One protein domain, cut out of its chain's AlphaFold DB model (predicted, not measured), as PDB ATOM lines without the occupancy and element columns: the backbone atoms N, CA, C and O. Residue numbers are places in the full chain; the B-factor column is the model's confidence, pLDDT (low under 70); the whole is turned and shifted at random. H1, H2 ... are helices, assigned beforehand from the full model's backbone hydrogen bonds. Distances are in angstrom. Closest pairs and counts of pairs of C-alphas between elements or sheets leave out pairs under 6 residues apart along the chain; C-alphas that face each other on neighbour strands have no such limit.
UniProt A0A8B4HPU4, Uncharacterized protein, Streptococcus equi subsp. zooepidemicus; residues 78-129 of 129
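This is residues 78 to 129 of the 129 residues of an uncharacterized protein of Streptococcus equi subsp. zooepidemicus (UniProt A0A8B4HPU4). The longest helix, H1, takes one side of the domain, and near its last turn the three shorter helices H2, H3 and H4 form a small loose cluster. After H4 a long tail without named helix, residues 116 to 129, turns round and folds back past H4. The printed part has 52 residues, with four named helices in the order H1, H2, H3, H4 and no named strand, and its class is all helix. It is compact, with a radius of gyration of the C-alphas of 10.6 A, and spans 35 by 25 by 16 A.

H1, residues 82 to 92, is close to but not clearly touching H4, residues 109 to 115; their closest C-alphas, of Arg 91 and Leu 115, are 7.0 A apart. These two helices run the same way at a steep tilt of 45 degrees. H2, residues 94 to 97, is close to but not clearly touching H1, with the closest C-alphas, of Leu 90 and Leu 96, 6.6 A apart. H2 and H3, residues 101 to 104, only just touch, and only at the corner by their link, with 3 pairs of C-alphas within 8 A; the closest, of Leu 97 and Asn 103, are 5.7 A apart. In H1 and H4 every O i to N i+4 pair is within hydrogen-bond range, while H2 and H3 are too short for such a pair.

H1 begins at C-alpha 82, (179.117, 219.846, 190.173), and is 15.4 A long from first to last C-alpha. H2 measures 5.4 A and H3 5.1 A. H4 measures 10.0 A and ends at C-alpha 115, (175.684, 225.216, 208.755).

The C-alphas farthest apart, of Asn 79 and Gly 119, are 35.2 A apart. The printed part has no cut, and the three links between helices are tight. The mean pLDDT of the printed part is 93.2, and residue 129, the chain's last, is under 70.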
ATOM      1  N   PRO A  78     186.694 224.236 186.383       85.62
ATOM      2  CA  PRO A  78     187.003 223.757 187.718       85.62
ATOM      3  C   PRO A  78     187.279 222.250 187.691       85.62
ATOM      4  O   PRO A  78     186.600 221.493 187.003       85.62
ATOM      5  N   ASN A  79     188.274 221.809 188.463       84.06
ATOM      6  CA  ASN A  79     188.586 220.387 188.637       84.06
ATOM      7  C   ASN A  79     187.840 219.787 189.841       84.06
ATOM      8  O   ASN A  79     188.409 219.029 190.624       84.06
ATOM      9  N   ILE A  80     186.590 220.199 190.035       87.94
ATOM     10  CA  ILE A  80     185.697 219.692 191.078       87.94
ATOM     11  C   ILE A  80     184.387 219.255 190.426       87.94
ATOM     12  O   ILE A  80     184.035 219.742 189.349       87.94
ATOM     13  N   SER A  81     183.688 218.301 191.041       89.31
ATOM     14  CA  SER A  81     182.372 217.878 190.561       89.31
ATOM     15  C   SER A  81     181.352 219.007 190.724       89.31
ATOM     16  O   SER A  81     181.543 219.913 191.534       89.31
ATOM     17  N   GLN A  82     180.246 218.934 189.975       88.94
ATOM     18  CA  GLN A  82     179.117 219.846 190.173       88.94
ATOM     19  C   GLN A  82     178.616 219.782 191.622       88.94
ATOM     20  O   GLN A  82     178.437 220.817 192.240       88.94
ATOM     21  N   GLU A  83     178.510 218.575 192.183       92.50
ATOM     22  CA  GLU A  83     178.117 218.365 193.580       92.50
ATOM     23  C   GLU A  83     179.047 219.088 194.568       92.50
ATOM     24  O   GLU A  83     178.574 219.762 195.475       92.50
ATOM     25  N   GLU A  84     180.371 219.011 194.385       93.62
ATOM     26  CA  GLU A  84     181.312 219.719 195.262       93.62
ATOM     27  C   GLU A  84     181.234 221.239 195.063       93.62
ATOM     28  O   GLU A  84     181.326 221.993 196.030       93.62
ATOM     29  N   ALA A  85     181.023 221.706 193.828       92.56
ATOM     30  CA  ALA A  85     180.802 223.123 193.553       92.56
ATOM     31  C   ALA A  85     179.521 223.641 194.231       92.56
ATOM     32  O   ALA A  85     179.554 224.703 194.855       92.56
ATOM     33  N   ASP A  86     178.430 222.873 194.171       95.00
ATOM     34  CA  ASP A  86     177.157 223.190 194.824       95.00
ATOM     35  C   ASP A  86     177.328 223.212 196.347       95.00
ATOM     36  O   ASP A  86     176.887 224.151 197.010       95.00
ATOM     37  N   ARG A  87     178.057 222.241 196.913       96.19
ATOM     38  CA  ARG A  87     178.378 222.219 198.347       96.19
ATOM     39  C   ARG A  87     179.191 223.433 198.782       96.19
ATOM     40  O   ARG A  87     178.898 223.999 199.832       96.19
ATOM     41  N   LEU A  88     180.200 223.845 198.013       95.31
ATOM     42  CA  LEU A  88     180.975 225.056 198.310       95.31
ATOM     43  C   LEU A  88     180.090 226.306 198.268       95.31
ATOM     44  O   LEU A  88     180.112 227.094 199.209       95.31
ATOM     45  N   PHE A  89     179.262 226.446 197.232       95.56
ATOM     46  CA  PHE A  89     178.330 227.565 197.107       95.56
ATOM     47  C   PHE A  89     177.338 227.633 198.277       95.56
ATOM     48  O   PHE A  89     177.114 228.704 198.836       95.56
ATOM     49  N   LEU A  90     176.774 226.496 198.688       97.00
ATOM     50  CA  LEU A  90     175.816 226.419 199.794       97.00
ATOM     51  C   LEU A  90     176.468 226.629 201.169       97.00
ATOM     52  O   LEU A  90     175.819 227.152 202.068       97.00
ATOM     53  N   ARG A  91     177.753 226.288 201.343       96.38
ATOM     54  CA  ARG A  91     178.515 226.648 202.556       96.38
ATOM     55  C   ARG A  91     178.705 228.159 202.685       96.38
ATOM     56  O   ARG A  91     178.672 228.671 203.801       96.38
ATOM     57  N   ASP A  92     178.874 228.853 201.561       96.19
ATOM     58  CA  ASP A  92     178.989 230.315 201.527       96.19
ATOM     59  C   ASP A  92     177.625 231.022 201.662       96.19
ATOM     60  O   ASP A  92     177.586 232.201 202.011       96.19
ATOM     61  N   ASN A  93     176.516 230.311 201.412       95.56
ATOM     62  CA  ASN A  93     175.140 230.829 201.451       95.56
ATOM     63  C   ASN A  93     174.208 229.864 202.227       95.56
ATOM     64  O   ASN A  93     173.284 229.283 201.640       95.56
ATOM     65  N   PRO A  94     174.455 229.627 203.532       94.25
ATOM     66  CA  PRO A  94     173.757 228.601 204.310       94.25
ATOM     67  C   PRO A  94     172.252 228.859 204.471       94.25
ATOM     68  O   PRO A  94     171.497 227.925 204.725       94.25
ATOM     69  N   GLU A  95     171.780 230.090 204.277       94.62
ATOM     70  CA  GLU A  95     170.355 230.430 204.255       94.62
ATOM     71  C   GLU A  95     169.580 229.693 203.152       94.62
ATOM     72  O   GLU A  95     168.387 229.440 203.298       94.62
ATOM     73  N   LEU A  96     170.253 229.290 202.068       95.56
ATOM     74  CA  LEU A  96     169.649 228.512 200.982       95.56
ATOM     75  C   LEU A  96     169.425 227.039 201.358       95.56
ATOM     76  O   LEU A  96     168.756 226.312 200.624       95.56
ATOM     77  N   LEU A  97     169.971 226.587 202.492       95.81
ATOM     78  CA  LEU A  97     169.694 225.267 203.063       95.81
ATOM     79  C   LEU A  97     168.408 225.269 203.896       95.81
ATOM     80  O   LEU A  97     167.884 224.201 204.229       95.81
ATOM     81  N   GLU A  98     167.887 226.440 204.275       93.06
ATOM     82  CA  GLU A  98     166.677 226.528 205.084       93.06
ATOM     83  C   GLU A  98     165.452 226.096 204.279       93.06
ATOM     84  O   GLU A  98     165.074 226.713 203.288       93.06
ATOM     85  N   ASN A  99     164.775 225.054 204.759       88.12
ATOM     86  CA  ASN A  99     163.569 224.501 204.142       88.12
ATOM     87  C   ASN A  99     163.747 223.976 202.702       88.12
ATOM     88  O   ASN A  99     162.747 223.752 202.020       88.12
ATOM     89  N   ASP A 100     164.982 223.724 202.260       95.50
ATOM     90  CA  ASP A 100     165.273 223.139 200.950       95.50
ATOM     91  C   ASP A 100     165.794 221.704 201.098       95.50
ATOM     92  O   ASP A 100     166.916 221.451 201.537       95.50
ATOM     93  N   VAL A 101     164.943 220.739 200.751       95.56
ATOM     94  CA  VAL A 101     165.241 219.308 200.886       95.56
ATOM     95  C   VAL A 101     166.398 218.883 199.983       95.56
ATOM     96  O   VAL A 101     167.205 218.047 200.385       95.56
ATOM     97  N   ASP A 102     166.474 219.416 198.767       95.81
ATOM     98  CA  ASP A 102     167.441 218.949 197.778       95.81
ATOM     99  C   ASP A 102     168.831 219.520 198.061       95.81
ATOM    100  O   ASP A 102     169.808 218.775 198.002       95.81
ATOM    101  N   ASN A 103     168.915 220.773 198.513       96.12
ATOM    102  CA  ASN A 103     170.167 221.342 199.006       96.12
ATOM    103  C   ASN A 103     170.655 220.609 200.263       96.12
ATOM    104  O   ASN A 103     171.845 220.330 200.391       96.12
ATOM    105  N   GLN A 104     169.752 220.237 201.181       96.50
ATOM    106  CA  GLN A 104     170.134 219.504 202.390       96.50
ATOM    107  C   GLN A 104     170.659 218.086 202.104       96.50
ATOM    108  O   GLN A 104     171.576 217.628 202.785       96.50
ATOM    109  N   LYS A 105     170.160 217.402 201.064       96.81
ATOM    110  CA  LYS A 105     170.660 216.073 200.647       96.81
ATOM    111  C   LYS A 105     172.128 216.062 200.219       96.81
ATOM    112  O   LYS A 105     172.709 214.985 200.149       96.81
ATOM    113  N   LEU A 106     172.725 217.219 199.934       96.81
ATOM    114  CA  LEU A 106     174.141 217.335 199.570       96.81
ATOM    115  C   LEU A 106     175.081 217.262 200.783       96.81
ATOM    116  O   LEU A 106     176.301 217.194 200.620       96.81
ATOM    117  N   PHE A 107     174.536 217.293 202.000       97.38
ATOM    118  CA  PHE A 107     175.300 217.362 203.238       97.38
ATOM    119  C   PHE A 107     174.904 216.252 204.200       97.38
ATOM    120  O   PHE A 107     173.745 215.839 204.275       97.38
ATOM    121  N   THR A 108     175.869 215.806 204.996       97.38
ATOM    122  CA  THR A 108     175.578 214.924 206.128       97.38
ATOM    123  C   THR A 108     174.764 215.663 207.184       97.38
ATOM    124  O   THR A 108     174.828 216.892 207.298       97.38
ATOM    125  N   ARG A 109     174.038 214.922 208.025       96.00
ATOM    126  CA  ARG A 109     173.254 215.519 209.113       96.00
ATOM    127  C   ARG A 109     174.114 216.413 210.008       96.00
ATOM    128  O   ARG A 109     173.688 217.500 210.378       96.00
ATOM    129  N   LYS A 110     175.342 215.976 210.308       96.31
ATOM    130  CA  LYS A 110     176.293 216.742 211.122       96.31
ATOM    131  C   LYS A 110     176.686 218.068 210.462       96.31
ATOM    132  O   LYS A 110     176.725 219.087 211.139       96.31
ATOM    133  N   GLU A 111     176.971 218.068 209.161       97.06
ATOM    134  CA  GLU A 111     177.291 219.306 208.440       97.06
ATOM    135  C   GLU A 111     176.113 220.288 208.460       97.06
ATOM    136  O   GLU A 111     176.318 221.481 208.651       97.06
ATOM    137  N   LEU A 112     174.876 219.798 208.338       97.12
ATOM    138  CA  LEU A 112     173.684 220.645 208.424       97.12
ATOM    139  C   LEU A 112     173.491 221.255 209.817       97.12
ATOM    140  O   LEU A 112     173.097 222.412 209.915       97.12
ATOM    141  N   GLU A 113     173.801 220.515 210.885       95.50
ATOM    142  CA  GLU A 113     173.784 221.039 212.260       95.50
ATOM    143  C   GLU A 113     174.819 222.156 212.482       95.50
ATOM    144  O   GLU A 113     174.608 223.022 213.332       95.50
ATOM    145  N   GLU A 114     175.928 222.142 211.734       95.88
ATOM    146  CA  GLU A 114     176.970 223.176 211.776       95.88
ATOM    147  C   GLU A 114     176.632 224.391 210.894       95.88
ATOM    148  O   GLU A 114     176.959 225.520 211.265       95.88
ATOM    149  N   LEU A 115     175.988 224.172 209.741       95.88
ATOM    150  CA  LEU A 115     175.684 225.216 208.755       95.88
ATOM    151  C   LEU A 115     174.388 225.981 209.055       95.88
ATOM    152  O   LEU A 115     174.331 227.191 208.843       95.88
ATOM    153  N   LEU A 116     173.343 225.298 209.526       94.81
ATOM    154  CA  LEU A 116     172.041 225.916 209.766       94.81
ATOM    155  C   LEU A 116     171.988 226.654 211.116       94.81
ATOM    156  O   LEU A 116     172.637 226.249 212.087       94.81
ATOM    157  N   PRO A 117     171.141 227.693 211.247       92.50
ATOM    158  CA  PRO A 117     170.860 228.298 212.540       92.50
ATOM    159  C   PRO A 117     170.368 227.278 213.576       92.50
ATOM    160  O   PRO A 117     169.663 226.311 213.280       92.50
ATOM    161  N   LYS A 118     170.705 227.516 214.846       91.25
ATOM    162  CA  LYS A 118     170.315 226.614 215.933       91.25
ATOM    163  C   LYS A 118     168.790 226.483 216.018       91.25
ATOM    164  O   LYS A 118     168.092 227.462 216.266       91.25
ATOM    165  N   GLY A 119     168.303 225.247 215.925       86.50
ATOM    166  CA  GLY A 119     166.873 224.926 215.974       86.50
ATOM    167  C   GLY A 119     166.195 224.880 214.605       86.50
ATOM    168  O   GLY A 119     165.007 224.567 214.550       86.50
ATOM    169  N   SER A 120     166.930 225.142 213.520       92.19
ATOM    170  CA  SER A 120     166.431 224.939 212.163       92.19
ATOM    171  C   SER A 120     166.131 223.459 211.893       92.19
ATOM    172  O   SER A 120     166.843 222.577 212.384       92.19
ATOM    173  N   PRO A 121     165.068 223.160 211.127       92.25
ATOM    174  CA  PRO A 121     164.707 221.792 210.796       92.25
ATOM    175  C   PRO A 121     165.685 221.181 209.783       92.25
ATOM    176  O   PRO A 121     165.996 221.783 208.755       92.25
ATOM    177  N   ILE A 122     166.094 219.941 210.052       94.69
ATOM    178  CA  ILE A 122     166.786 219.076 209.090       94.69
ATOM    179  C   ILE A 122     165.731 218.164 208.465       94.69
ATOM    180  O   ILE A 122     165.157 217.311 209.143       94.69
ATOM    181  N   LEU A 123     165.444 218.403 207.191       95.00
ATOM    182  CA  LEU A 123     164.420 217.738 206.392       95.00
ATOM    183  C   LEU A 123     164.964 216.509 205.659       95.00
ATOM    184  O   LEU A 123     164.233 215.542 205.463       95.00
ATOM    185  N   ALA A 124     166.235 216.551 205.256       95.12
ATOM    186  CA  ALA A 124     166.949 215.445 204.632       95.12
ATOM    187  C   ALA A 124     168.451 215.555 204.924       95.12
ATOM    188  O   ALA A 124     168.925 216.597 205.366       95.12
ATOM    189  N   SER A 125     169.196 214.482 204.686       95.31
ATOM    190  CA  SER A 125     170.658 214.502 204.685       95.31
ATOM    191  C   SER A 125     171.185 213.408 203.762       95.31
ATOM    192  O   SER A 125     170.469 212.454 203.462       95.31
ATOM    193  N   SER A 126     172.429 213.538 203.309       95.25
ATOM    194  CA  SER A 126     173.081 212.561 202.427       95.25
ATOM    195  C   SER A 126     173.275 211.188 203.087       95.25
ATOM    196  O   SER A 126     173.516 210.197 202.406       95.25
ATOM    197  N   ASP A 127     173.260 211.157 204.420       94.94
ATOM    198  CA  ASP A 127     173.541 210.010 205.286       94.94
ATOM    199  C   ASP A 127     172.310 209.500 206.056       94.94
ATOM    200  O   ASP A 127     172.458 208.683 206.965       94.94
ATOM    201  N   SER A 128     171.109 209.973 205.711       81.50
ATOM    202  CA  SER A 128     169.852 209.388 206.193       81.50
ATOM    203  C   SER A 128     169.307 208.393 205.161       81.50
ATOM    204  O   SER A 128     169.302 208.704 203.972       81.50
ATOM    205  N   ASP A 129     168.864 207.218 205.629       61.75
ATOM    206  CA  ASP A 129     168.253 206.151 204.810       61.75
ATOM    207  C   ASP A 129     166.950 206.584 204.106       61.75
ATOM    208  O   ASP A 129     166.115 207.270 204.749       61.75
TER     209      ASP A 129